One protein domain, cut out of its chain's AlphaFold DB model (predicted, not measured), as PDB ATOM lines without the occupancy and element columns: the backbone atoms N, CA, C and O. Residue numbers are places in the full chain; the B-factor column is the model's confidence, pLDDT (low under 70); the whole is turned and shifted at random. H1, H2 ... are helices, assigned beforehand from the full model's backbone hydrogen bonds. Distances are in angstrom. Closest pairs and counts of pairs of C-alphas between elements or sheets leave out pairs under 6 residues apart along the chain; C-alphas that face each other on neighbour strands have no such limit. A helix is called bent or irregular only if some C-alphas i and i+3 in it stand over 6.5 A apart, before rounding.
ATOM      1  N   TYR A   7     257.754 221.127 207.667       74.62
ATOM      2  CA  TYR A   7     257.057 222.121 208.483       74.62
ATOM      3  C   TYR A   7     255.898 222.792 207.726       74.62
ATOM      4  O   TYR A   7     254.820 222.943 208.294       74.62
ATOM      5  N   ILE A   8     256.059 223.122 206.438       80.12
ATOM      6  CA  ILE A   8     254.987 223.713 205.621       80.12
ATOM      7  C   ILE A   8     253.848 222.714 205.452       80.12
ATOM      8  O   ILE A   8     252.686 223.088 205.569       80.12
ATOM      9  N   ILE A   9     254.170 221.435 205.253       82.88
ATOM     10  CA  ILE A   9     253.163 220.373 205.163       82.88
ATOM     11  C   ILE A   9     252.369 220.275 206.471       82.88
ATOM     12  O   ILE A   9     251.140 220.210 206.433       82.88
ATOM     13  N   HIS A  10     253.036 220.338 207.628       82.75
ATOM     14  CA  HIS A  10     252.363 220.366 208.928       82.75
ATOM     15  C   HIS A  10     251.429 221.579 209.080       82.75
ATOM     16  O   HIS A  10     250.291 221.407 209.519       82.75
ATOM     17  N   TYR A  11     251.848 222.781 208.669       84.31
ATOM     18  CA  TYR A  11     250.987 223.972 208.702       84.31
ATOM     19  C   TYR A  11     249.810 223.886 207.720       84.31
ATOM     20  O   TYR A  11     248.689 224.238 208.081       84.31
ATOM     21  N   LEU A  12     250.021 223.365 206.508       87.31
ATOM     22  CA  LEU A  12     248.953 223.163 205.525       87.31
ATOM     23  C   LEU A  12     247.933 222.127 206.006       87.31
ATOM     24  O   LEU A  12     246.734 222.342 205.853       87.31
ATOM     25  N   MET A  13     248.390 221.041 206.637       88.62
ATOM     26  CA  MET A  13     247.533 219.994 207.209       88.62
ATOM     27  C   MET A  13     246.805 220.433 208.486       88.62
ATOM     28  O   MET A  13     245.835 219.791 208.897       88.62
ATOM     29  N   LEU A  14     247.196 221.557 209.089       89.38
ATOM     30  CA  LEU A  14     246.488 222.124 210.236       89.38
ATOM     31  C   LEU A  14     245.098 222.638 209.840       89.38
ATOM     32  O   LEU A  14     244.144 222.512 210.611       89.38
ATOM     33  N   VAL A  15     244.954 223.161 208.621       91.12
ATOM     34  CA  VAL A  15     243.670 223.635 208.086       91.12
ATOM     35  C   VAL A  15     242.638 222.497 207.993       91.12
ATOM     36  O   VAL A  15     241.592 222.609 208.632       91.12
ATOM     37  N   PRO A  16     242.885 221.364 207.301       92.00
ATOM     38  CA  PRO A  16     241.930 220.262 207.282       92.00
ATOM     39  C   PRO A  16     241.722 219.654 208.672       92.00
ATOM     40  O   PRO A  16     240.591 219.316 209.010       92.00
ATOM     41  N   ALA A  17     242.757 219.567 209.518       92.19
ATOM     42  CA  ALA A  17     242.603 219.053 210.879       92.19
ATOM     43  C   ALA A  17     241.623 219.900 211.712       92.19
ATOM     44  O   ALA A  17     240.701 219.363 212.328       92.19
ATOM     45  N   THR A  18     241.775 221.226 211.693       91.38
ATOM     46  CA  THR A  18     240.880 222.148 212.411       91.38
ATOM     47  C   THR A  18     239.464 222.135 211.840       91.38
ATOM     48  O   THR A  18     238.507 222.086 212.614       91.38
ATOM     49  N   LEU A  19     239.309 222.070 210.515       92.69
ATOM     50  CA  LEU A  19     238.001 221.916 209.869       92.69
ATOM     51  C   LEU A  19     237.293 220.629 210.301       92.69
ATOM     52  O   LEU A  19     236.105 220.669 210.617       92.69
ATOM     53  N   ILE A  20     238.010 219.504 210.379       92.00
ATOM     54  CA  ILE A  20     237.460 218.228 210.856       92.00
ATOM     55  C   ILE A  20     236.990 218.358 212.311       92.00
ATOM     56  O   ILE A  20     235.873 217.953 212.638       92.00
ATOM     57  N   ILE A  21     237.806 218.959 213.185       91.25
ATOM     58  CA  ILE A  21     237.458 219.174 214.598       91.25
ATOM     59  C   ILE A  21     236.191 220.030 214.719       91.25
ATOM     60  O   ILE A  21     235.272 219.670 215.457       91.25
ATOM     61  N   VAL A  22     236.112 221.139 213.978       90.81
ATOM     62  CA  VAL A  22     234.949 222.038 213.978       90.81
ATOM     63  C   VAL A  22     233.709 221.333 213.424       90.81
ATOM     64  O   VAL A  22     232.648 221.405 214.043       90.81
ATOM     65  N   LEU A  23     233.837 220.596 212.318       91.12
ATOM     66  CA  LEU A  23     232.742 219.840 211.708       91.12
ATOM     67  C   LEU A  23     232.151 218.827 212.689       91.12
ATOM     68  O   LEU A  23     230.935 218.773 212.876       91.12
ATOM     69  N   PHE A  24     232.998 218.054 213.366       89.00
ATOM     70  CA  PHE A  24     232.524 217.091 214.353       89.00
ATOM     71  C   PHE A  24     231.962 217.771 215.610       89.00
ATOM     72  O   PHE A  24     230.943 217.320 216.135       89.00
ATOM     73  N   SER A  25     232.541 218.895 216.037       88.50
ATOM     74  CA  SER A  25     232.018 219.720 217.134       88.50
ATOM     75  C   SER A  25     230.610 220.264 216.843       88.50
ATOM     76  O   SER A  25     229.762 220.311 217.734       88.50
ATOM     77  N   MET A  26     230.321 220.614 215.585       86.88
ATOM     78  CA  MET A  26     228.983 221.007 215.120       86.88
ATOM     79  C   MET A  26     228.015 219.822 215.004       86.88
ATOM     80  O   MET A  26     226.811 219.992 215.198       86.88
ATOM     81  N   LEU A  27     228.502 218.624 214.677       84.81
ATOM     82  CA  LEU A  27     227.666 217.422 214.569       84.81
ATOM     83  C   LEU A  27     227.176 216.945 215.942       84.81
ATOM     84  O   LEU A  27     225.992 216.619 216.101       84.81
ATOM     85  N   GLU A  28     228.076 216.934 216.924       82.31
ATOM     86  CA  GLU A  28     227.838 216.399 218.261       82.31
ATOM     87  C   GLU A  28     227.001 217.360 219.128       82.31
ATOM     88  O   GLU A  28     227.124 218.582 219.051       82.31
ATOM     89  N   LYS A  29     226.124 216.805 219.975       78.38
ATOM     90  CA  LYS A  29     225.274 217.577 220.897       78.38
ATOM     91  C   LYS A  29     225.806 217.524 222.332       78.38
ATOM     92  O   LYS A  29     226.183 216.461 222.830       78.38
ATOM     93  N   ARG A  30     225.780 218.665 223.022       76.62
ATOM     94  CA  ARG A  30     226.135 218.844 224.430       76.62
ATOM     95  C   ARG A  30     225.172 218.039 225.287       76.62
ATOM     96  O   ARG A  30     223.959 218.093 225.106       76.62
ATOM     97  N   LYS A  31     225.729 217.323 226.262       68.31
ATOM     98  CA  LYS A  31     224.949 216.608 227.278       68.31
ATOM     99  C   LYS A  31     224.422 217.550 228.369       68.31
ATOM    100  O   LYS A  31     223.398 217.263 228.973       68.31
ATOM    101  N   TYR A  32     225.122 218.659 228.613       64.25
ATOM    102  CA  TYR A  32     224.786 219.656 229.627       64.25
ATOM    103  C   TYR A  32     224.314 220.944 228.937       64.25
ATOM    104  O   TYR A  32     225.047 221.493 228.116       64.25
ATOM    105  N   ARG A  33     223.089 221.389 229.253       67.69
ATOM    106  CA  ARG A  33     222.355 222.499 228.607       67.69
ATOM    107  C   ARG A  33     222.113 222.321 227.096       67.69
ATOM    108  O   ARG A  33     222.744 223.008 226.288       67.69
ATOM    109  N   PRO A  34     221.187 221.427 226.698       73.75
ATOM    110  CA  PRO A  34     220.774 221.290 225.299       73.75
ATOM    111  C   PRO A  34     219.990 222.510 224.776       73.75
ATOM    112  O   PRO A  34     219.835 222.658 223.567       73.75
ATOM    113  N   ASP A  35     219.534 223.389 225.669       74.56
ATOM    114  CA  ASP A  35     218.607 224.483 225.356       74.56
ATOM    115  C   ASP A  35     219.270 225.641 224.588       74.56
ATOM    116  O   ASP A  35     218.606 226.398 223.889       74.56
ATOM    117  N   ILE A  36     220.601 225.767 224.662       72.31
ATOM    118  CA  ILE A  36     221.358 226.816 223.964       72.31
ATOM    119  C   ILE A  36     221.860 226.272 222.621       72.31
ATOM    120  O   ILE A  36     222.578 225.272 222.584       72.31
ATOM    121  N   CYS A  37     221.518 226.952 221.517       73.00
ATOM    122  CA  CYS A  37     221.978 226.635 220.155       73.00
ATOM    123  C   CYS A  37     221.699 225.169 219.735       73.00
ATOM    124  O   CYS A  37     222.519 224.514 219.085       73.00
ATOM    125  N   GLY A  38     220.562 224.610 220.173       74.00
ATOM    126  CA  GLY A  38     220.188 223.209 219.924       74.00
ATOM    127  C   GLY A  38     221.172 222.185 220.509       74.00
ATOM    128  O   GLY A  38     221.255 221.051 220.025       74.00
ATOM    129  N   GLY A  39     221.963 222.602 221.504       75.56
ATOM    130  CA  GLY A  39     223.006 221.814 222.140       75.56
ATOM    131  C   GLY A  39     224.319 221.758 221.356       75.56
ATOM    132  O   GLY A  39     225.107 220.860 221.613       75.56
ATOM    133  N   ARG A  40     224.599 222.653 220.404       81.50
ATOM    134  CA  ARG A  40     225.844 222.663 219.599       81.50
ATOM    135  C   ARG A  40     226.625 223.968 219.813       81.50
ATOM    136  O   ARG A  40     226.000 224.962 220.172       81.50
ATOM    137  N   PRO A  41     227.958 224.032 219.605       82.44
ATOM    138  CA  PRO A  41     228.940 222.945 219.434       82.44
ATOM    139  C   PRO A  41     229.164 222.117 220.696       82.44
ATOM    140  O   PRO A  41     229.229 222.694 221.782       82.44
ATOM    141  N   ALA A  42     229.403 220.813 220.574       82.56
ATOM    142  CA  ALA A  42     229.888 219.992 221.681       82.56
ATOM    143  C   ALA A  42     231.374 219.653 221.524       82.56
ATOM    144  O   ALA A  42     231.816 219.207 220.471       82.56
ATOM    145  N   CYS A  43     232.146 219.813 222.601       78.88
ATOM    146  CA  CYS A  43     233.528 219.351 222.619       78.88
ATOM    147  C   CYS A  43     233.548 217.819 222.663       78.88
ATOM    148  O   CYS A  43     233.071 217.212 223.627       78.88
ATOM    149  N   ILE A  44     234.072 217.196 221.608       80.50
ATOM    150  CA  ILE A  44     234.225 215.744 221.549       80.50
ATOM    151  C   ILE A  44     235.451 215.358 222.354       80.50
ATOM    152  O   ILE A  44     236.548 215.856 222.118       80.50
ATOM    153  N   ILE A  45     235.259 214.429 223.286       82.19
ATOM    154  CA  ILE A  45     236.355 213.828 224.035       82.19
ATOM    155  C   ILE A  45     237.075 212.867 223.078       82.19
ATOM    156  O   ILE A  45     236.471 211.872 222.682       82.19
ATOM    157  N   PRO A  46     238.337 213.129 222.690       79.25
ATOM    158  CA  PRO A  46     239.014 212.343 221.660       79.25
ATOM    159  C   PRO A  46     239.273 210.897 222.105       79.25
ATOM    160  O   PRO A  46     239.191 209.983 221.293       79.25
ATOM    161  N   ILE A  47     239.571 210.667 223.391       79.94
ATOM    162  CA  ILE A  47     239.906 209.334 223.911       79.94
ATOM    163  C   ILE A  47     239.216 209.096 225.264       79.94
ATOM    164  O   ILE A  47     239.576 209.731 226.259       79.94
ATOM    165  N   PRO A  48     238.269 208.145 225.361       76.44
ATOM    166  CA  PRO A  48     237.698 207.737 226.640       76.44
ATOM    167  C   PRO A  48     238.665 206.805 227.395       76.44
ATOM    168  O   PRO A  48     238.576 205.581 227.307       76.44
ATOM    169  N   LEU A  49     239.606 207.375 228.157       74.12
ATOM    170  CA  LEU A  49     240.657 206.608 228.847       74.12
ATOM    171  C   LEU A  49     240.152 205.744 230.016       74.12
ATOM    172  O   LEU A  49     240.677 204.648 230.220       74.12
ATOM    173  N   LEU A  50     239.163 206.227 230.777       66.88
ATOM    174  CA  LEU A  50     238.641 205.524 231.959       66.88
ATOM    175  C   LEU A  50     237.556 204.499 231.613       66.88
ATOM    176  O   LEU A  50     237.513 203.434 232.216       66.88
ATOM    177  N   ASP A  51     236.695 204.813 230.644       63.00
ATOM    178  CA  ASP A  51     235.453 204.063 230.416       63.00
ATOM    179  C   ASP A  51     235.300 203.562 228.960       63.00
ATOM    180  O   ASP A  51     234.301 202.948 228.576       63.00
ATOM    181  N   GLY A  52     236.320 203.765 228.121       63.28
ATOM    182  CA  GLY A  52     236.378 203.242 226.760       63.28
ATOM    183  C   GLY A  52     236.743 201.765 226.762       63.28
ATOM    184  O   GLY A  52     237.908 201.406 226.890       63.28
ATOM    185  N   TYR A  53     235.753 200.892 226.615       66.94
ATOM    186  CA  TYR A  53     235.966 199.448 226.460       66.94
ATOM    187  C   TYR A  53     235.727 198.969 225.022       66.94
ATOM    188  O   TYR A  53     235.991 197.803 224.711       66.94
ATOM    189  N   GLU A  54     235.263 199.858 224.151       69.69
ATOM    190  CA  GLU A  54     235.062 199.625 222.724       69.69
ATOM    191  C   GLU A  54     236.263 200.149 221.931       69.69
ATOM    192  O   GLU A  54     236.901 201.116 222.339       69.69
ATOM    193  N   ASN A  55     236.575 199.513 220.798       80.00
ATOM    194  CA  ASN A  55     237.534 200.023 219.805       80.00
ATOM    195  C   ASN A  55     238.955 200.335 220.331       80.00
ATOM    196  O   ASN A  55     239.675 201.146 219.758       80.00
ATOM    197  N   ARG A  56     239.392 199.654 221.399       87.25
ATOM    198  CA  ARG A  56     240.666 199.909 222.114       87.25
ATOM    199  C   ARG A  56     241.892 199.826 221.218       87.25
ATOM    200  O   ARG A  56     242.793 200.644 221.337       87.25
ATOM    201  N   LEU A  57     241.909 198.830 220.331       87.44
ATOM    202  CA  LEU A  57     243.004 198.640 219.384       87.44
ATOM    203  C   LEU A  57     243.092 199.811 218.405       87.44
ATOM    204  O   LEU A  57     244.187 200.278 218.141       87.44
ATOM    205  N   ALA A  58     241.959 200.343 217.940       90.12
ATOM    206  CA  ALA A  58     241.956 201.496 217.044       90.12
ATOM    207  C   ALA A  58     242.528 202.747 217.729       90.12
ATOM    208  O   ALA A  58     243.365 203.427 217.144       90.12
ATOM    209  N   TYR A  59     242.162 203.000 218.993       91.00
ATOM    210  CA  TYR A  59     242.766 204.083 219.781       91.00
ATOM    211  C   TYR A  59     244.265 203.877 220.014       91.00
ATOM    212  O   TYR A  59     245.036 204.827 219.908       91.00
ATOM    213  N   ALA A  60     244.686 202.643 220.303       91.69
ATOM    214  CA  ALA A  60     246.093 202.328 220.518       91.69
ATOM    215  C   ALA A  60     246.916 202.529 219.235       91.69
ATOM    216  O   ALA A  60     247.970 203.154 219.281       91.69
ATOM    217  N   VAL A  61     246.413 202.076 218.083       92.94
ATOM    218  CA  VAL A  61     247.053 202.283 216.775       92.94
ATOM    219  C   VAL A  61     247.093 203.773 216.408       92.94
ATOM    220  O   VAL A  61     248.125 204.254 215.946       92.94
ATOM    221  N   ALA A  62     246.016 204.527 216.662       93.00
ATOM    222  CA  ALA A  62     245.990 205.977 216.449       93.00
ATOM    223  C   ALA A  62     247.039 206.707 217.302       93.00
ATOM    224  O   ALA A  62     247.751 207.574 216.792       93.00
ATOM    225  N   LEU A  63     247.203 206.314 218.571       92.19
ATOM    226  CA  LEU A  63     248.289 206.817 219.420       92.19
ATOM    227  C   LEU A  63     249.667 206.411 218.899       92.19
ATOM    228  O   LEU A  63     250.564 207.249 218.903       92.19
ATOM    229  N   GLY A  64     249.830 205.185 218.400       91.38
ATOM    230  CA  GLY A  64     251.079 204.725 217.787       91.38
ATOM    231  C   GLY A  64     251.520 205.600 216.611       91.38
ATOM    232  O   GLY A  64     252.666 206.048 216.575       91.38
ATOM    233  N   SER A  65     250.602 205.917 215.689       90.56
ATOM    234  CA  SER A  65     250.889 206.839 214.577       90.56
ATOM    235  C   SER A  65     251.186 208.261 215.072       90.56
ATOM    236  O   SER A  65     252.166 208.871 214.647       90.56
ATOM    237  N   SER A  66     250.407 208.755 216.041       91.00
ATOM    238  CA  SER A  66     250.584 210.099 216.613       91.00
ATOM    239  C   SER A  66     251.955 210.279 217.266       91.00
ATOM    240  O   SER A  66     252.626 211.289 217.073       91.00
ATOM    241  N   ILE A  67     252.403 209.278 218.023       90.12
ATOM    242  CA  ILE A  67     253.702 209.309 218.696       90.12
ATOM    243  C   ILE A  67     254.846 209.293 217.705       90.12
ATOM    244  O   ILE A  67     255.825 209.991 217.934       90.12
ATOM    245  N   ASN A  68     254.725 208.573 216.591       86.50
ATOM    246  CA  ASN A  68     255.769 208.611 215.578       86.50
ATOM    247  C   ASN A  68     255.933 210.026 214.988       86.50
ATOM    248  O   ASN A  68     257.049 210.521 214.848       86.50
ATOM    249  N   ILE A  69     254.817 210.723 214.735       83.69
ATOM    250  CA  ILE A  69     254.835 212.125 214.292       83.69
ATOM    251  C   ILE A  69     255.518 213.014 215.342       83.69
ATOM    252  O   ILE A  69     256.401 213.795 214.997       83.69
ATOM    253  N   ILE A  70     255.149 212.870 216.618       86.00
ATOM    254  CA  ILE A  70     255.702 213.676 217.718       86.00
ATOM    255  C   ILE A  70     257.201 213.408 217.918       86.00
ATOM    256  O   ILE A  70     257.974 214.354 218.040       86.00
ATOM    257  N   ILE A  71     257.624 212.138 217.921       83.06
ATOM    258  CA  ILE A  71     259.034 211.741 218.046       83.06
ATOM    259  C   ILE A  71     259.841 212.388 216.924       83.06
ATOM    260  O   ILE A  71     260.849 213.034 217.191       83.06
ATOM    261  N   LEU A  72     259.382 212.283 215.679       76.62
ATOM    262  CA  LEU A  72     260.119 212.841 214.554       76.62
ATOM    263  C   LEU A  72     260.236 214.370 214.638       76.62
ATOM    264  O   LEU A  72     261.310 214.905 214.382       76.62
ATOM    265  N   VAL A  73     259.179 215.067 215.069       77.25
ATOM    266  CA  VAL A  73     259.210 216.525 215.291       77.25
ATOM    267  C   VAL A  73     260.205 216.924 216.390       77.25
ATOM    268  O   VAL A  73     260.862 217.954 216.263       77.25
ATOM    269  N   ILE A  74     260.342 216.120 217.452       78.62
ATOM    270  CA  ILE A  74     261.263 216.405 218.564       78.62
ATOM    271  C   ILE A  74     262.722 216.094 218.205       78.62
ATOM    272  O   ILE A  74     263.604 216.865 218.571       78.62
ATOM    273  N   PHE A  75     262.987 214.971 217.528       72.31
ATOM    274  CA  PHE A  75     264.351 214.518 217.219       72.31
ATOM    275  C   PHE A  75     264.940 215.146 215.958       72.31
ATOM    276  O   PHE A  75     266.158 215.243 215.844       72.31
ATOM    277  N   MET A  76     264.094 215.596 215.032       66.06
ATOM    278  CA  MET A  76     264.511 216.319 213.833       66.06
ATOM    279  C   MET A  76     263.912 217.729 213.838       66.06
ATOM    280  O   MET A  76     263.142 218.065 212.930       66.06
ATOM    281  N   PRO A  77     264.238 218.578 214.838       61.34
ATOM    282  CA  PRO A  77     263.896 219.980 214.767       61.34
ATOM    283  C   PRO A  77     264.799 220.559 213.687       61.34
ATOM    284  O   PRO A  77     265.934 220.956 213.940       61.34
ATOM    285  N   GLY A  78     264.326 220.552 212.441       54.91
ATOM    286  CA  GLY A  78     264.983 221.325 211.406       54.91
ATOM    287  C   GLY A  78     265.154 222.739 211.950       54.91
ATOM    288  O   GLY A  78     264.214 223.286 212.539       54.91
ATOM    289  N   ASN A  79     266.334 223.331 211.762       49.69
ATOM    290  CA  ASN A  79     266.523 224.774 211.889       49.69
ATOM    291  C   ASN A  79     265.702 225.445 210.775       49.69
ATOM    292  O   ASN A  79     266.242 226.014 209.835       49.69
ATOM    293  N   ALA A  80     264.375 225.321 210.839       50.31
ATOM    294  CA  ALA A  80     263.441 225.666 209.776       50.31
ATOM    295  C   ALA A  80     263.445 227.167 209.479       50.31
ATOM    296  O   ALA A  80     262.944 227.591 208.446       50.31
ATOM    297  N   LEU A  81     264.016 227.959 210.388       49.69
ATOM    298  CA  LEU A  81     264.083 229.403 210.284       49.69
ATOM    299  C   LEU A  81     265.476 229.927 209.927       49.69
ATOM    300  O   LEU A  81     265.582 231.115 209.683       49.69
ATOM    301  N   GLY A  82     266.537 229.107 209.881       55.91
ATOM    302  CA  GLY A  82     267.886 229.579 209.513       55.91
ATOM    303  C   GLY A  82     268.477 230.686 210.410       55.91
ATOM    304  O   GLY A  82     269.569 231.168 210.137       55.91
ATOM    305  N   PHE A  83     267.781 231.077 211.483       60.31
ATOM    306  CA  PHE A  83     268.191 232.110 212.428       60.31
ATOM    307  C   PHE A  83     268.693 231.474 213.727       60.31
ATOM    308  O   PHE A  83     268.067 230.559 214.273       60.31
ATOM    309  N   GLU A  84     269.800 231.993 214.259       64.94
ATOM    310  CA  GLU A  84     270.299 231.634 215.585       64.94
ATOM    311  C   GLU A  84     269.341 232.145 216.667       64.94
ATOM    312  O   GLU A  84     269.415 233.278 217.137       64.94
ATOM    313  N   MET A  85     268.389 231.303 217.066       72.25
ATOM    314  CA  MET A  85     267.535 231.600 218.212       72.25
ATOM    315  C   MET A  85     268.283 231.370 219.526       72.25
ATOM    316  O   MET A  85     268.970 230.357 219.698       72.25
ATOM    317  N   SER A  86     268.065 232.258 220.497       81.94
ATOM    318  CA  SER A  86     268.461 232.020 221.890       81.94
ATOM    319  C   SER A  86     267.816 230.734 222.429       81.94
ATOM    320  O   SER A  86     266.709 230.354 222.035       81.94
ATOM    321  N   THR A  87     268.508 230.048 223.343       81.88
ATOM    322  CA  THR A  87     268.120 228.737 223.891       81.88
ATOM    323  C   THR A  87     266.689 228.714 224.435       81.88
ATOM    324  O   THR A  87     265.966 227.745 224.216       81.88
ATOM    325  N   TRP A  88     266.235 229.802 225.066       85.81
ATOM    326  CA  TRP A  88     264.862 229.921 225.570       85.81
ATOM    327  C   TRP A  88     263.812 229.896 224.453       85.81
ATOM    328  O   TRP A  88     262.803 229.198 224.562       85.81
ATOM    329  N   PHE A  89     264.071 230.593 223.345       83.69
ATOM    330  CA  PHE A  89     263.175 230.599 222.188       83.69
ATOM    331  C   PHE A  89     263.138 229.241 221.484       83.69
ATOM    332  O   PHE A  89     262.073 228.834 221.025       83.69
ATOM    333  N   LYS A  90     264.249 228.490 221.476       82.19
ATOM    334  CA  LYS A  90     264.277 227.116 220.944       82.19
ATOM    335  C   LYS A  90     263.337 226.186 221.713       82.19
ATOM    336  O   LYS A  90     262.590 225.434 221.095       82.19
ATOM    337  N   VAL A  91     263.322 226.263 223.046       83.81
ATOM    338  CA  VAL A  91     262.425 225.440 223.878       83.81
ATOM    339  C   VAL A  91     260.957 225.782 223.610       83.81
ATOM    340  O   VAL A  91     260.148 224.879 223.397       83.81
ATOM    341  N   LEU A  92     260.613 227.074 223.561       87.00
ATOM    342  CA  LEU A  92     259.250 227.518 223.247       87.00
ATOM    343  C   LEU A  92     258.818 227.097 221.839       87.00
ATOM    344  O   LEU A  92     257.679 226.674 221.642       87.00
ATOM    345  N   TYR A  93     259.730 227.161 220.870       84.00
ATOM    346  CA  TYR A  93     259.479 226.712 219.508       84.00
ATOM    347  C   TYR A  93     259.196 225.207 219.445       84.00
ATOM    348  O   TYR A  93     258.203 224.802 218.842       84.00
ATOM    349  N   ILE A  94     260.000 224.379 220.118       83.12
ATOM    350  CA  ILE A  94     259.766 222.928 220.195       83.12
ATOM    351  C   ILE A  94     258.418 222.640 220.866       83.12
ATOM    352  O   ILE A  94     257.647 221.825 220.362       83.12
ATOM    353  N   LEU A  95     258.088 223.339 221.958       87.44
ATOM    354  CA  LEU A  95     256.796 223.184 222.631       87.44
ATOM    355  C   LEU A  95     255.628 223.508 221.686       87.44
ATOM    356  O   LEU A  95     254.675 222.736 221.598       87.44
ATOM    357  N   MET A  96     255.724 224.609 220.938       87.25
ATOM    358  CA  MET A  96     254.729 224.988 219.931       87.25
ATOM    359  C   MET A  96     254.610 223.944 218.814       87.25
ATOM    360  O   MET A  96     253.496 223.592 218.432       87.25
ATOM    361  N   GLN A  97     255.725 223.397 218.329       83.88
ATOM    362  CA  GLN A  97     255.720 222.338 217.314       83.88
ATOM    363  C   GLN A  97     255.043 221.059 217.819       83.88
ATOM    364  O   GLN A  97     254.236 220.460 217.107       83.88
ATOM    365  N   VAL A  98     255.292 220.668 219.071       87.44
ATOM    366  CA  VAL A  98     254.615 219.523 219.694       87.44
ATOM    367  C   VAL A  98     253.116 219.790 219.854       87.44
ATOM    368  O   VAL A  98     252.310 218.901 219.585       87.44
ATOM    369  N   LEU A  99     252.711 221.008 220.230       89.31
ATOM    370  CA  LEU A  99     251.293 221.382 220.302       89.31
ATOM    371  C   LEU A  99     250.607 221.294 218.932       89.31
ATOM    372  O   LEU A  99     249.512 220.739 218.832       89.31
ATOM    373  N   ILE A 100     251.260 221.781 217.873       89.00
ATOM    374  CA  ILE A 100     250.765 221.667 216.495       89.00
ATOM    375  C   ILE A 100     250.658 220.192 216.091       89.00
ATOM    376  O   ILE A 100     249.619 219.776 215.581       89.00
ATOM    377  N   ALA A 101     251.675 219.376 216.375       88.62
ATOM    378  CA  ALA A 101     251.643 217.941 216.101       88.62
ATOM    379  C   ALA A 101     250.484 217.241 216.830       88.62
ATOM    380  O   ALA A 101     249.766 216.443 216.226       88.62
ATOM    381  N   CYS A 102     250.231 217.584 218.097       89.38
ATOM    382  CA  CYS A 102     249.081 217.085 218.847       89.38
ATOM    383  C   CYS A 102     247.752 217.470 218.182       89.38
ATOM    384  O   CYS A 102     246.891 216.607 218.018       89.38
ATOM    385  N   LEU A 103     247.596 218.729 217.748       90.75
ATOM    386  CA  LEU A 103     246.406 219.198 217.025       90.75
ATOM    387  C   LEU A 103     246.198 218.446 215.703       90.75
ATOM    388  O   LEU A 103     245.070 218.067 215.393       90.75
ATOM    389  N   LEU A 104     247.273 218.163 214.964       91.62
ATOM    390  CA  LEU A 104     247.233 217.347 213.744       91.62
ATOM    391  C   LEU A 104     246.836 215.893 214.018       91.62
ATOM    392  O   LEU A 104     246.270 215.232 213.148       91.62
ATOM    393  N   CYS A 105     247.103 215.381 215.215       91.38
ATOM    394  CA  CYS A 105     246.747 214.016 215.592       91.38
ATOM    395  C   CYS A 105     245.313 213.890 216.132       91.38
ATOM    396  O   CYS A 105     244.742 212.798 216.106       91.38
ATOM    397  N   LEU A 106     244.690 214.983 216.593       91.25
ATOM    398  CA  LEU A 106     243.323 214.972 217.135       91.25
ATOM    399  C   LEU A 106     242.263 214.372 216.190       91.25
ATOM    400  O   LEU A 106     241.436 213.594 216.680       91.25
ATOM    401  N   PRO A 107     242.258 214.666 214.872       92.06
ATOM    402  CA  PRO A 107     241.302 214.076 213.940       92.06
ATOM    403  C   PRO A 107     241.281 212.544 213.961       92.06
ATOM    404  O   PRO A 107     240.192 211.972 213.902       92.06
ATOM    405  N   PHE A 108     242.433 211.877 214.136       91.94
ATOM    406  CA  PHE A 108     242.496 210.411 214.208       91.94
ATOM    407  C   PHE A 108     241.624 209.858 215.339       91.94
ATOM    408  O   PHE A 108     240.951 208.842 215.179       91.94
ATOM    409  N   PHE A 109     241.598 210.545 216.480       91.88
ATOM    410  CA  PHE A 109     240.850 210.131 217.663       91.88
ATOM    411  C   PHE A 109     239.374 210.508 217.586       91.88
ATOM    412  O   PHE A 109     238.496 209.683 217.847       91.88
ATOM    413  N   ILE A 110     239.090 211.745 217.173       90.25
ATOM    414  CA  ILE A 110     237.724 212.277 217.083       90.25
ATOM    415  C   ILE A 110     236.886 211.454 216.102       90.25
ATOM    416  O   ILE A 110     235.739 211.114 216.400       90.25
ATOM    417  N   CYS A 111     237.472 211.053 214.971       90.00
ATOM    418  CA  CYS A 111     236.780 210.243 213.973       90.00
ATOM    419  C   CYS A 111     236.447 208.819 214.454       90.00
ATOM    420  O   CYS A 111     235.504 208.213 213.946       90.00
ATOM    421  N   ILE A 112     237.186 208.281 215.432       89.12
ATOM    422  CA  ILE A 112     236.903 206.972 216.048       89.12
ATOM    423  C   ILE A 112     235.859 207.118 217.164       89.12
ATOM    424  O   ILE A 112     235.013 206.236 217.339       89.12
ATOM    425  N   SER A 113     235.905 208.223 217.915       86.00
ATOM    426  CA  SER A 113     235.032 208.460 219.074       86.00
ATOM    427  C   SER A 113     233.655 209.028 218.722       86.00
ATOM    428  O   SER A 113     232.764 209.017 219.574       86.00
ATOM    429  N   THR A 114     233.456 209.542 217.509       85.31
ATOM    430  CA  THR A 114     232.183 210.159 217.108       85.31
ATOM    431  C   THR A 114     231.002 209.177 217.140       85.31
ATOM    432  O   THR A 114     231.132 207.987 216.831       85.31
ATOM    433  N   ARG A 115     229.800 209.682 217.460       82.38
ATOM    434  CA  ARG A 115     228.556 208.896 217.356       82.38
ATOM    435  C   ARG A 115     228.220 208.549 215.910       82.38
ATOM    436  O   ARG A 115     227.660 207.483 215.650       82.38
ATOM    437  N   HIS A 116     228.568 209.430 214.973       86.00
ATOM    438  CA  HIS A 116     228.325 209.264 213.542       86.00
ATOM    439  C   HIS A 116     229.427 208.409 212.903       86.00
ATOM    440  O   HIS A 116     230.267 208.908 212.156       86.00
ATOM    441  N   ARG A 117     229.424 207.105 213.213       85.62
ATOM    442  CA  ARG A 117     230.487 206.145 212.853       85.62
ATOM    443  C   ARG A 117     230.813 206.112 211.358       85.62
ATOM    444  O   ARG A 117     231.979 205.984 211.005       85.62
ATOM    445  N   ALA A 118     229.812 206.254 210.487       88.06
ATOM    446  CA  ALA A 118     230.031 206.261 209.040       88.06
ATOM    447  C   ALA A 118     230.779 207.519 208.566       88.06
ATOM    448  O   ALA A 118     231.773 207.403 207.858       88.06
ATOM    449  N   VAL A 119     230.350 208.706 209.013       90.94
ATOM    450  CA  VAL A 119     231.010 209.980 208.676       90.94
ATOM    451  C   VAL A 119     232.425 210.010 209.256       90.94
ATOM    452  O   VAL A 119     233.368 210.340 208.546       90.94
ATOM    453  N   GLY A 120     232.581 209.574 210.513       90.88
ATOM    454  CA  GLY A 120     233.880 209.372 211.161       90.88
ATOM    455  C   GLY A 120     234.821 208.503 210.335       90.88
ATOM    456  O   GLY A 120     235.932 208.924 210.025       90.88
ATOM    457  N   ALA A 121     234.366 207.321 209.919       92.31
ATOM    458  CA  ALA A 121     235.179 206.395 209.138       92.31
ATOM    459  C   ALA A 121     235.606 206.980 207.784       92.31
ATOM    460  O   ALA A 121     236.778 206.880 207.435       92.31
ATOM    461  N   VAL A 122     234.691 207.614 207.041       94.31
ATOM    462  CA  VAL A 122     234.996 208.208 205.728       94.31
ATOM    463  C   VAL A 122     236.029 209.326 205.861       94.31
ATOM    464  O   VAL A 122     237.050 209.300 205.177       94.31
ATOM    465  N   VAL A 123     235.807 210.269 206.782       94.50
ATOM    466  CA  VAL A 123     236.735 211.383 207.020       94.50
ATOM    467  C   VAL A 123     238.109 210.865 207.453       94.50
ATOM    468  O   VAL A 123     239.127 211.333 206.944       94.50
ATOM    469  N   ASN A 124     238.156 209.852 208.325       93.44
ATOM    470  CA  ASN A 124     239.424 209.282 208.775       93.44
ATOM    471  C   ASN A 124     240.177 208.552 207.658       93.44
ATOM    472  O   ASN A 124     241.398 208.632 207.611       93.44
ATOM    473  N   ILE A 125     239.482 207.858 206.747       95.12
ATOM    474  CA  ILE A 125     240.126 207.191 205.604       95.12
ATOM    475  C   ILE A 125     240.832 208.226 204.727       95.12
ATOM    476  O   ILE A 125     242.012 208.051 204.433       95.12
ATOM    477  N   PHE A 126     240.154 209.318 204.363       95.06
ATOM    478  CA  PHE A 126     240.767 210.382 203.562       95.06
ATOM    479  C   PHE A 126     241.943 211.042 204.285       95.06
ATOM    480  O   PHE A 126     242.995 211.269 203.683       95.06
ATOM    481  N   TYR A 127     241.796 211.306 205.584       94.19
ATOM    482  CA  TYR A 127     242.850 211.923 206.381       94.19
ATOM    483  C   TYR A 127     244.084 211.013 206.512       94.19
ATOM    484  O   TYR A 127     245.202 211.434 206.213       94.19
ATOM    485  N   CYS A 128     243.892 209.739 206.865       94.31
ATOM    486  CA  CYS A 128     244.968 208.749 206.934       94.31
ATOM    487  C   CYS A 128     245.616 208.493 205.568       94.31
ATOM    488  O   CYS A 128     246.834 208.363 205.505       94.31
ATOM    489  N   ALA A 129     244.839 208.437 204.480       94.00
ATOM    490  CA  ALA A 129     245.369 208.244 203.129       94.00
ATOM    491  C   ALA A 129     246.244 209.424 202.686       94.00
ATOM    492  O   ALA A 129     247.303 209.218 202.098       94.00
ATOM    493  N   THR A 130     245.843 210.649 203.032       92.62
ATOM    494  CA  THR A 130     246.636 211.857 202.767       92.62
ATOM    495  C   THR A 130     247.971 211.799 203.510       92.62
ATOM    496  O   THR A 130     249.026 211.947 202.896       92.62
ATOM    497  N   TRP A 131     247.949 211.482 204.809       91.62
ATOM    498  CA  TRP A 131     249.173 211.283 205.591       91.62
ATOM    499  C   TRP A 131     250.034 210.139 205.059       91.62
ATOM    500  O   TRP A 131     251.254 210.267 205.007       91.62
ATOM    501  N   PHE A 132     249.428 209.031 204.643       92.50
ATOM    502  CA  PHE A 132     250.146 207.906 204.053       92.50
ATOM    503  C   PHE A 132     250.870 208.321 202.767       92.50
ATOM    504  O   PHE A 132     252.059 208.048 202.634       92.50
ATOM    505  N   GLY A 133     250.189 209.038 201.868       91.31
ATOM    506  CA  GLY A 133     250.772 209.538 200.622       91.31
ATOM    507  C   GLY A 133     251.939 210.497 200.851       91.31
ATOM    508  O   GLY A 133     252.981 210.347 200.222       91.31
ATOM    509  N   ILE A 134     251.806 211.425 201.805       89.44
ATOM    510  CA  ILE A 134     252.882 212.356 202.185       89.44
ATOM    511  C   ILE A 134     254.100 211.594 202.714       89.44
ATOM    512  O   ILE A 134     255.210 211.802 202.238       89.44
ATOM    513  N   ASN A 135     253.895 210.679 203.667       88.56
ATOM    514  CA  ASN A 135     254.993 209.898 204.242       88.56
ATOM    515  C   ASN A 135     255.661 208.991 203.197       88.56
ATOM    516  O   ASN A 135     256.870 208.779 203.252       88.56
ATOM    517  N   LEU A 136     254.892 208.460 202.241       90.06
ATOM    518  CA  LEU A 136     255.424 207.653 201.148       90.06
ATOM    519  C   LEU A 136     256.278 208.499 200.198       90.06
ATOM    520  O   LEU A 136     257.381 208.084 199.852       90.06
ATOM    521  N   ALA A 137     255.803 209.689 199.825       89.06
ATOM    522  CA  ALA A 137     256.550 210.611 198.977       89.06
ATOM    523  C   ALA A 137     257.862 211.062 199.643       89.06
ATOM    524  O   ALA A 137     258.914 210.988 199.011       89.06
ATOM    525  N   GLU A 138     257.826 211.417 200.936       85.12
ATOM    526  CA  GLU A 138     259.031 211.741 201.717       85.12
ATOM    527  C   GLU A 138     260.017 210.562 201.781       85.12
ATOM    528  O   GLU A 138     261.228 210.762 201.717       85.12
ATOM    529  N   CYS A 139     259.520 209.329 201.917       85.94
ATOM    530  CA  CYS A 139     260.361 208.132 201.967       85.94
ATOM    531  C   CYS A 139     261.055 207.870 200.620       85.94
ATOM    532  O   CYS A 139     262.255 207.607 200.578       85.94
ATOM    533  N   ILE A 140     260.316 207.991 199.512       86.88
ATOM    534  CA  ILE A 140     260.851 207.793 198.158       86.88
ATOM    535  C   ILE A 140     261.909 208.849 197.831       86.88
ATOM    536  O   ILE A 140     262.971 208.506 197.322       86.88
ATOM    537  N   GLU A 141     261.655 210.122 198.138       85.12
ATOM    538  CA  GLU A 141     262.614 211.195 197.865       85.12
ATOM    539  C   GLU A 141     263.906 211.020 198.667       85.12
ATOM    540  O   GLU A 141     264.990 211.098 198.093       85.12
ATOM    541  N   LYS A 142     263.801 210.692 199.962       82.06
ATOM    542  CA  LYS A 142     264.974 210.428 200.809       82.06
ATOM    543  C   LYS A 142     265.800 209.238 200.327       82.06
ATOM    544  O   LYS A 142     267.020 209.287 200.418       82.06
ATOM    545  N   ASN A 143     265.157 208.196 199.798       81.75
ATOM    546  CA  ASN A 143     265.859 207.037 199.238       81.75
ATOM    547  C   ASN A 143     266.485 207.317 197.864       81.75
ATOM    548  O   ASN A 143     267.464 206.675 197.504       81.75
ATOM    549  N   ASN A 144     265.942 208.264 197.095       80.06
ATOM    550  CA  ASN A 144     266.471 208.639 195.781       80.06
ATOM    551  C   ASN A 144     267.690 209.577 195.852       80.06
ATOM    552  O   ASN A 144     268.266 209.902 194.809       80.06
ATOM    553  N   LEU A 145     268.083 210.027 197.048       76.06
ATOM    554  CA  LEU A 145     269.317 210.781 197.248       76.06
ATOM    555  C   LEU A 145     270.512 209.865 196.946       76.06
ATOM    556  O   LEU A 145     270.824 208.952 197.709       76.06
ATOM    557  N   LYS A 146     271.159 210.109 195.798       60.94
ATOM    558  CA  LYS A 146     272.249 209.281 195.244       60.94
ATOM    559  C   LYS A 146     273.478 209.172 196.152       60.94
ATOM    560  O   LYS A 146     274.263 208.250 195.982       60.94
ATOM    561  N   GLU A 147     273.618 210.085 197.101       66.94
ATOM    562  CA  GLU A 147     274.718 210.141 198.068       66.94
ATOM    563  C   GLU A 147     274.553 209.155 199.236       66.94
ATOM    564  O   GLU A 147     275.453 209.009 200.061       66.94
ATOM    565  N   LEU A 148     273.404 208.475 199.343       71.31
ATOM    566  CA  LEU A 148     273.112 207.621 200.484       71.31
ATOM    567  C   LEU A 148     273.490 206.157 200.218       71.31
ATOM    568  O   LEU A 148     272.991 205.534 199.279       71.31
ATOM    569  N   SER A 149     274.324 205.595 201.092       77.00
ATOM    570  CA  SER A 149     274.690 204.176 201.107       77.00
ATOM    571  C   SER A 149     273.471 203.258 201.278       77.00
ATOM    572  O   SER A 149     272.448 203.629 201.866       77.00
ATOM    573  N   ALA A 150     273.580 202.019 200.787       79.25
ATOM    574  CA  ALA A 150     272.496 201.038 200.849       79.25
ATOM    575  C   ALA A 150     272.037 200.739 202.293       79.25
ATOM    576  O   ALA A 150     270.839 200.560 202.531       79.25
ATOM    577  N   GLY A 151     272.955 200.728 203.269       78.44
ATOM    578  CA  GLY A 151     272.612 200.534 204.677       78.44
ATOM    579  C   GLY A 151     271.794 201.694 205.240       78.44
ATOM    580  O   GLY A 151     270.791 201.471 205.922       78.44
ATOM    581  N   MET A 152     272.138 202.933 204.893       77.75
ATOM    582  CA  MET A 152     271.395 204.109 205.353       77.75
ATOM    583  C   MET A 152     270.018 204.235 204.693       77.75
ATOM    584  O   MET A 152     269.055 204.598 205.374       77.75
ATOM    585  N   GLN A 153     269.872 203.839 203.425       82.75
ATOM    586  CA  GLN A 153     268.553 203.719 202.784       82.75
ATOM    587  C   GLN A 153     267.659 202.720 203.536       82.75
ATOM    588  O   GLN A 153     266.498 203.011 203.838       82.75
ATOM    589  N   ALA A 154     268.208 201.561 203.923       83.88
ATOM    590  CA  ALA A 154     267.472 200.567 204.699       83.88
ATOM    591  C   ALA A 154     267.031 201.108 206.071       83.88
ATOM    592  O   ALA A 154     265.889 200.888 206.479       83.88
ATOM    593  N   VAL A 155     267.892 201.865 206.762       85.00
ATOM    594  CA  VAL A 155     267.558 202.493 208.053       85.00
ATOM    595  C   VAL A 155     266.422 203.511 207.911       85.00
ATOM    596  O   VAL A 155     265.505 203.505 208.734       85.00
ATOM    597  N   ILE A 156     266.433 204.348 206.866       83.88
ATOM    598  CA  ILE A 156     265.366 205.334 206.618       83.88
ATOM    599  C   ILE A 156     264.014 204.640 206.432       83.88
ATOM    600  O   ILE A 156     263.024 205.026 207.062       83.88
ATOM    601  N   VAL A 157     263.972 203.587 205.611       87.06
ATOM    602  CA  VAL A 157     262.750 202.796 205.398       87.06
ATOM    603  C   VAL A 157     262.291 202.143 206.701       87.06
ATOM    604  O   VAL A 157     261.101 202.179 207.027       87.06
ATOM    605  N   LEU A 158     263.224 201.585 207.475       89.19
ATOM    606  CA  LEU A 158     262.925 200.894 208.725       89.19
ATOM    607  C   LEU A 158     262.368 201.853 209.790       89.19
ATOM    608  O   LEU A 158     261.393 201.523 210.460       89.19
ATOM    609  N   MET A 159     262.882 203.083 209.880       86.44
ATOM    610  CA  MET A 159     262.317 204.121 210.754       86.44
ATOM    611  C   MET A 159     260.896 204.543 210.347       86.44
ATOM    612  O   MET A 159     260.070 204.862 211.204       86.44
ATOM    613  N   ALA A 160     260.582 204.535 209.050       86.50
ATOM    614  CA  ALA A 160     259.255 204.898 208.553       86.50
ATOM    615  C   ALA A 160     258.220 203.758 208.683       86.50
ATOM    616  O   ALA A 160     257.012 204.018 208.742       86.50
ATOM    617  N   LEU A 161     258.673 202.503 208.778       90.44
ATOM    618  CA  LEU A 161     257.841 201.294 208.763       90.44
ATOM    619  C   LEU A 161     256.716 201.289 209.816       90.44
ATOM    620  O   LEU A 161     255.568 201.038 209.431       90.44
ATOM    621  N   PRO A 162     256.949 201.623 211.104       91.00
ATOM    622  CA  PRO A 162     255.873 201.656 212.095       91.00
ATOM    623  C   PRO A 162     254.756 202.624 211.715       91.00
ATOM    624  O   PRO A 162     253.583 202.318 211.925       91.00
ATOM    625  N   ASN A 163     255.095 203.777 211.118       90.62
ATOM    626  CA  ASN A 163     254.082 204.744 210.700       90.62
ATOM    627  C   ASN A 163     253.166 204.148 209.632       90.62
ATOM    628  O   ASN A 163     251.945 204.239 209.743       90.62
ATOM    629  N   PHE A 164     253.758 203.508 208.619       92.94
ATOM    630  CA  PHE A 164     253.002 202.876 207.543       92.94
ATOM    631  C   PHE A 164     252.090 201.779 208.080       92.94
ATOM    632  O   PHE A 164     250.906 201.767 207.749       92.94
ATOM    633  N   VAL A 165     252.602 200.916 208.964       94.06
ATOM    634  CA  VAL A 165     251.815 199.843 209.588       94.06
ATOM    635  C   VAL A 165     250.637 200.408 210.379       94.06
ATOM    636  O   VAL A 165     249.521 199.897 210.252       94.06
ATOM    637  N   PHE A 166     250.834 201.474 211.160       94.19
ATOM    638  CA  PHE A 166     249.745 202.073 211.929       94.19
ATOM    639  C   PHE A 166     248.717 202.790 211.053       94.19
ATOM    640  O   PHE A 166     247.519 202.591 211.255       94.19
ATOM    641  N   LEU A 167     249.148 203.559 210.052       93.62
ATOM    642  CA  LEU A 167     248.239 204.233 209.120       93.62
ATOM    643  C   LEU A 167     247.409 203.224 208.313       93.62
ATOM    644  O   LEU A 167     246.188 203.354 208.247       93.62
ATOM    645  N   LEU A 168     248.034 202.168 207.780       94.94
ATOM    646  CA  LEU A 168     247.333 201.070 207.103       94.94
ATOM    647  C   LEU A 168     246.354 200.365 208.039       94.94
ATOM    648  O   LEU A 168     245.207 200.127 207.665       94.94
ATOM    649  N   SER A 169     246.768 200.080 209.275       94.44
ATOM    650  CA  SER A 169     245.897 199.456 210.277       94.44
ATOM    651  C   SER A 169     244.677 200.327 210.601       94.44
ATOM    652  O   SER A 169     243.576 199.797 210.757       94.44
ATOM    653  N   LEU A 170     244.828 201.658 210.652       93.56
ATOM    654  CA  LEU A 170     243.709 202.593 210.831       93.56
ATOM    655  C   LEU A 170     242.778 202.624 209.624       93.56
ATOM    656  O   LEU A 170     241.560 202.600 209.811       93.56
ATOM    657  N   ILE A 171     243.324 202.652 208.406       95.06
ATOM    658  CA  ILE A 171     242.529 202.612 207.172       95.06
ATOM    659  C   ILE A 171     241.725 201.309 207.128       95.06
ATOM    660  O   ILE A 171     240.504 201.347 206.991       95.06
ATOM    661  N   MET A 172     242.372 200.164 207.357       94.94
ATOM    662  CA  MET A 172     241.718 198.851 207.394       94.94
ATOM    663  C   MET A 172     240.632 198.770 208.469       94.94
ATOM    664  O   MET A 172     239.544 198.239 208.222       94.94
ATOM    665  N   TYR A 173     240.895 199.325 209.654       93.62
ATOM    666  CA  TYR A 173     239.909 199.408 210.725       93.62
ATOM    667  C   TYR A 173     238.701 200.268 210.325       93.62
ATOM    668  O   TYR A 173     237.562 199.831 210.496       93.62
ATOM    669  N   CYS A 174     238.923 201.454 209.752       92.56
ATOM    670  CA  CYS A 174     237.846 202.360 209.346       92.56
ATOM    671  C   CYS A 174     237.015 201.782 208.197       92.56
ATOM    672  O   CYS A 174     235.790 201.844 208.250       92.56
ATOM    673  N   THR A 175     237.649 201.138 207.219       92.88
ATOM    674  CA  THR A 175     236.953 200.428 206.136       92.88
ATOM    675  C   THR A 175     236.119 199.272 206.683       92.88
ATOM    676  O   THR A 175     234.946 199.130 206.338       92.88
ATOM    677  N   SER A 176     236.671 198.487 207.614       91.56
ATOM    678  CA  SER A 176     235.929 197.418 208.297       91.56
ATOM    679  C   SER A 176     234.741 197.967 209.092       91.56
ATOM    680  O   SER A 176     233.668 197.359 209.124       91.56
ATOM    681  N   MET A 177     234.913 199.125 209.728       88.94
ATOM    682  CA  MET A 177     233.859 199.809 210.467       88.94
ATOM    683  C   MET A 177     232.752 200.309 209.534       88.94
ATOM    684  O   MET A 177     231.571 200.108 209.823       88.94
ATOM    685  N   LEU A 178     233.123 200.896 208.395       90.81
ATOM    686  CA  LEU A 178     232.200 201.376 207.371       90.81
ATOM    687  C   LEU A 178     231.392 200.221 206.765       90.81
ATOM    688  O   LEU A 178     230.167 200.303 206.691       90.81
ATOM    689  N   TYR A 179     232.054 199.105 206.444       92.00
ATOM    690  CA  TYR A 179     231.399 197.890 205.957       92.00
ATOM    691  C   TYR A 179     230.381 197.335 206.965       92.00
ATOM    692  O   TYR A 179     229.257 196.984 206.600       92.00
ATOM    693  N   ARG A 180     230.724 197.313 208.261       87.69
ATOM    694  CA  ARG A 180     229.786 196.912 209.327       87.69
ATOM    695  C   ARG A 180     228.594 197.861 209.444       87.69
ATOM    696  O   ARG A 180     227.478 197.388 209.648       87.69
ATOM    697  N   CYS A 181     228.808 199.172 209.313       86.88
ATOM    698  CA  CYS A 181     227.724 200.158 209.336       86.88
ATOM    699  C   CYS A 181     226.772 199.963 208.149       86.88
ATOM    700  O   CYS A 181     225.557 199.982 208.341       86.88
ATOM    701  N   TYR A 182     227.321 199.698 206.958       88.25
ATOM    702  CA  TYR A 182     226.544 199.386 205.758       88.25
ATOM    703  C   TYR A 182     225.712 198.109 205.938       88.25
ATOM    704  O   TYR A 182     224.499 198.130 205.735       88.25
ATOM    705  N   LYS A 183     226.330 197.017 206.415       89.62
ATOM    706  CA  LYS A 183     225.646 195.731 206.634       89.62
ATOM    707  C   LYS A 183     224.532 195.821 207.681       89.62
ATOM    708  O   LYS A 183     223.455 195.270 207.478       89.62
ATOM    709  N   ASN A 184     224.777 196.514 208.791       84.19
ATOM    710  CA  ASN A 184     223.832 196.582 209.909       84.19
ATOM    711  C   ASN A 184     222.825 197.741 209.786       84.19
ATOM    712  O   ASN A 184     222.017 197.920 210.695       84.19
ATOM    713  N   LYS A 185     222.899 198.558 208.718       80.31
ATOM    714  CA  LYS A 185     222.103 199.788 208.509       80.31
ATOM    715  C   LYS A 185     222.081 200.736 209.722       80.31
ATOM    716  O   LYS A 185     221.152 201.517 209.906       80.31
ATOM    717  N   SER A 186     223.114 200.673 210.561       74.12
ATOM    718  CA  SER A 186     223.235 201.453 211.791       74.12
ATOM    719  C   SER A 186     224.360 202.466 211.614       74.12
ATOM    720  O   SER A 186     225.541 202.146 211.744       74.12
ATOM    721  N   PHE A 187     223.978 203.693 211.261       71.38
ATOM    722  CA  PHE A 187     224.909 204.787 210.962       71.38
ATOM    723  C   PHE A 187     225.270 205.630 212.193       71.38
ATOM    724  O   PHE A 187     226.248 206.381 212.170       71.38
ATOM    725  N   VAL A 188     224.498 205.492 213.276       70.12
ATOM    726  CA  VAL A 188     224.655 206.250 214.520       70.12
ATOM    727  C   VAL A 188     224.767 205.284 215.688       70.12
ATOM    728  O   VAL A 188     223.903 204.434 215.894       70.12
ATOM    729  N   HIS A 189     225.832 205.429 216.476       64.81
ATOM    730  CA  HIS A 189     225.957 204.702 217.727       64.81
ATOM    731  C   HIS A 189     225.109 205.367 218.807       64.81
ATOM    732  O   HIS A 189     225.373 206.495 219.229       64.81
ATOM    733  N   GLN A 190     224.087 204.654 219.263       56.22
ATOM    734  CA  GLN A 190     223.227 205.106 220.341       56.22
ATOM    735  C   GLN A 190     223.924 204.813 221.678       56.22
ATOM    736  O   GLN A 190     223.779 203.741 222.257       56.22
ATOM    737  N   TYR A 191     224.745 205.755 222.150       53.56
ATOM    738  CA  TYR A 191     225.314 205.688 223.497       53.56
ATOM    739  C   TYR A 191     224.201 205.951 224.520       53.56
ATOM    740  O   TYR A 191     223.795 207.097 224.725       53.56
ATOM    741  N   PRO A 250     241.569 198.125 230.453       83.56
ATOM    742  CA  PRO A 250     241.180 199.480 230.062       83.56
ATOM    743  C   PRO A 250     242.015 199.989 228.879       83.56
ATOM    744  O   PRO A 250     243.195 199.654 228.753       83.56
ATOM    745  N   THR A 251     241.411 200.822 228.024       85.38
ATOM    746  CA  THR A 251     242.065 201.343 226.807       85.38
ATOM    747  C   THR A 251     243.402 202.009 227.112       85.38
ATOM    748  O   THR A 251     244.358 201.794 226.374       85.38
ATOM    749  N   LYS A 252     243.517 202.703 228.254       87.94
ATOM    750  CA  LYS A 252     244.779 203.284 228.734       87.94
ATOM    751  C   LYS A 252     245.935 202.273 228.763       87.94
ATOM    752  O   LYS A 252     247.013 202.600 228.289       87.94
ATOM    753  N   ILE A 253     245.722 201.062 229.285       88.31
ATOM    754  CA  ILE A 253     246.791 200.053 229.405       88.31
ATOM    755  C   ILE A 253     247.226 199.567 228.021       88.31
ATOM    756  O   ILE A 253     248.418 199.522 227.740       88.31
ATOM    757  N   VAL A 254     246.267 199.267 227.139       88.38
ATOM    758  CA  VAL A 254     246.561 198.822 225.764       88.38
ATOM    759  C   VAL A 254     247.343 199.891 225.001       88.38
ATOM    760  O   VAL A 254     248.306 199.577 224.310       88.38
ATOM    761  N   CYS A 255     246.955 201.156 225.170       89.88
ATOM    762  CA  CYS A 255     247.660 202.280 224.575       89.88
ATOM    763  C   CYS A 255     249.091 202.374 225.108       89.88
ATOM    764  O   CYS A 255     250.014 202.374 224.309       89.88
ATOM    765  N   ILE A 256     249.297 202.377 226.430       91.12
ATOM    766  CA  ILE A 256     250.640 202.472 227.030       91.12
ATOM    767  C   ILE A 256     251.560 201.355 226.532       91.12
ATOM    768  O   ILE A 256     252.691 201.637 226.158       91.12
ATOM    769  N   ILE A 257     251.074 200.110 226.474       91.81
ATOM    770  CA  ILE A 257     251.874 198.969 226.000       91.81
ATOM    771  C   ILE A 257     252.299 199.166 224.540       91.81
ATOM    772  O   ILE A 257     253.466 198.971 224.211       91.81
ATOM    773  N   LEU A 258     251.374 199.572 223.665       91.19
ATOM    774  CA  LEU A 258     251.685 199.797 222.252       91.19
ATOM    775  C   LEU A 258     252.658 200.968 222.081       91.19
ATOM    776  O   LEU A 258     253.632 200.860 221.347       91.19
ATOM    777  N   VAL A 259     252.433 202.064 222.804       91.00
ATOM    778  CA  VAL A 259     253.323 203.229 222.814       91.00
ATOM    779  C   VAL A 259     254.727 202.854 223.269       91.00
ATOM    780  O   VAL A 259     255.699 203.244 222.629       91.00
ATOM    781  N   GLN A 260     254.838 202.069 224.338       91.88
ATOM    782  CA  GLN A 260     256.118 201.590 224.837       91.88
ATOM    783  C   GLN A 260     256.823 200.716 223.798       91.88
ATOM    784  O   GLN A 260     258.006 200.917 223.555       91.88
ATOM    785  N   LEU A 261     256.100 199.812 223.129       92.00
ATOM    786  CA  LEU A 261     256.657 198.987 222.057       92.00
ATOM    787  C   LEU A 261     257.228 199.841 220.914       92.00
ATOM    788  O   LEU A 261     258.341 199.591 220.455       92.00
ATOM    789  N   VAL A 262     256.497 200.873 220.484       90.62
ATOM    790  CA  VAL A 262     256.946 201.802 219.432       90.62
ATOM    791  C   VAL A 262     258.156 202.605 219.885       90.62
ATOM    792  O   VAL A 262     259.125 202.720 219.143       90.62
ATOM    793  N   ALA A 263     258.127 203.138 221.106       89.62
ATOM    794  CA  ALA A 263     259.235 203.907 221.652       89.62
ATOM    795  C   ALA A 263     260.505 203.051 221.770       89.62
ATOM    796  O   ALA A 263     261.574 203.491 221.355       89.62
ATOM    797  N   THR A 264     260.392 201.812 222.261       91.25
ATOM    798  CA  THR A 264     261.515 200.865 222.327       91.25
ATOM    799  C   THR A 264     262.039 200.516 220.934       91.25
ATOM    800  O   THR A 264     263.251 200.488 220.742       91.25
ATOM    801  N   TYR A 265     261.157 200.315 219.950       91.94
ATOM    802  CA  TYR A 265     261.559 200.083 218.563       91.94
ATOM    803  C   TYR A 265     262.355 201.265 217.993       91.94
ATOM    804  O   TYR A 265     263.480 201.084 217.529       91.94
ATOM    805  N   MET A 266     261.825 202.486 218.103       87.75
ATOM    806  CA  MET A 266     262.494 203.692 217.601       87.75
ATOM    807  C   MET A 266     263.830 203.940 218.307       87.75
ATOM    808  O   MET A 266     264.815 204.277 217.657       87.75
ATOM    809  N   LEU A 267     263.888 203.718 219.624       88.00
ATOM    810  CA  LEU A 267     265.119 203.848 220.400       88.00
ATOM    811  C   LEU A 267     266.162 202.804 219.984       88.00
ATOM    812  O   LEU A 267     267.337 203.138 219.866       88.00
ATOM    813  N   SER A 268     265.746 201.567 219.701       90.56
ATOM    814  CA  SER A 268     266.667 200.535 219.214       90.56
ATOM    815  C   SER A 268     267.267 200.894 217.849       90.56
ATOM    816  O   SER A 268     268.476 200.777 217.670       90.56
ATOM    817  N   LEU A 269     266.466 201.424 216.918       87.88
ATOM    818  CA  LEU A 269     266.960 201.894 215.621       87.88
ATOM    819  C   LEU A 269     267.877 203.107 215.742       87.88
ATOM    820  O   LEU A 269     268.876 203.183 215.030       87.88
ATOM    821  N   LEU A 270     267.563 204.036 216.649       85.62
ATOM    822  CA  LEU A 270     268.403 205.202 216.911       85.62
ATOM    823  C   LEU A 270     269.795 204.791 217.404       85.62
ATOM    824  O   LEU A 270     270.778 205.413 217.021       85.62
ATOM    825  N   ILE A 271     269.880 203.738 218.223       88.12
ATOM    826  CA  ILE A 271     271.159 203.204 218.697       88.12
ATOM    827  C   ILE A 271     271.899 202.485 217.567       88.12
ATOM    828  O   ILE A 271     273.096 202.686 217.435       88.12
ATOM    829  N   ILE A 272     271.217 201.677 216.748       88.75
ATOM    830  CA  ILE A 272     271.844 200.857 215.692       88.75
ATOM    831  C   ILE A 272     272.323 201.702 214.497       88.75
ATOM    832  O   ILE A 272     273.377 201.422 213.930       88.75
ATOM    833  N   SER A 273     271.578 202.747 214.123       85.81
ATOM    834  CA  SER A 273     271.871 203.611 212.969       85.81
ATOM    835  C   SER A 273     273.308 204.167 212.917       85.81
ATOM    836  O   SER A 273     273.941 204.008 211.871       85.81
ATOM    837  N   PRO A 274     273.877 204.768 213.984       84.19
ATOM    838  CA  PRO A 274     275.249 205.271 213.948       84.19
ATOM    839  C   PRO A 274     276.292 204.156 213.810       84.19
ATOM    840  O   PRO A 274     277.321 204.386 213.183       84.19
TER     841      PRO A 274
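AT A GLANCE: This is residues 7 to 191 and 250 to 274 of the 335 residues of an uncharacterized protein of Biomphalaria glabrata (UniProt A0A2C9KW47). A bundle of helices has H2 in its middle, with H3, the arm H5b and H6 packed round it; H4 runs beside the long bent helix H5. H1 crosses H3 on the side away from H6, and the helices are part aligned and part crossed. The printed part has 210 residues with six named helices, H1 to H6 in order along the chain, and no named strand: the class is all helix. It is compact, with a radius of gyration of the C-alphas of 19.0 A and spans of 60 by 41 by 30 A.

HOW THE PARTS SIT: H5, residues 150 to 184, is by its hydrogen bonds one helix but bent: C-alphas 159 and 162 are 7.0 A apart, and its arms H5a, residues 150 to 159, and H5b, residues 162 to 184, stand at a steep tilt of 42 degrees. H4, residues 117 to 143, touches H5b at a shallow tilt of 24 degrees, opposite ways; their closest C-alphas, of Ala 121 and Cys 174, are 4.8 A apart. H4 and H5a form a helical hairpin, which H4 makes with residues 139 to 143 alone, closest at the C-alphas of Asn 143 and Gln 153, 5.6 A. H2, residues 56 to 75, touches H5b, with C-alphas of Ser 65 and Asn 163 closest at 5.4 A. H6, residues 251 to 274, touches H2 with residues 251 to 262 alone, at a tilt of 35.1 degrees, only just steep; the closest C-alphas, of Ala 60 and Cys 255, are 4.3 A apart. H3, residues 87 to 113, forms a helical hairpin with H2, closest at the C-alphas of Ser 66 and Cys 105, 5.6 A. H1, residues 7 to 27, touches residues 100 to 110 of H3 alone, at a steep tilt of 42 degrees, closest at the C-alphas of Ala 17 and Leu 104, 5.7 A; H1 and H6 are apart. Every O i to N i+4 pair is within hydrogen-bond range in H2, H4, H5a and H5b, against 15 of 17 in H1, 19 of 23 in H3 and 19 of 20 in H6.

IN THESE COORDINATES: H1 begins at C-alpha 7 (257.057, 222.121, 208.483) and is 30.4 A long; H2 is 28.3 A, H3 39.1 A, H4 37.9 A, H5b 32.5 A and H6 35.8 A, ending at C-alpha 274 (275.249, 205.271, 213.948). H3 has a kink of 30 degrees near residue 107.

THE WHOLE: The C-alphas of Asp 35 and Ser 149 are farthest apart, 64.4 A. Residues 192 to 249 are not printed; C-alphas 191 and 250 are 18.3 A apart. The links H1 to H2 and H2 to H3 are long. Residues 31 to 33, 50 to 54, 76 to 84, 146 to 147 and 189 to 191 have pLDDT under 70.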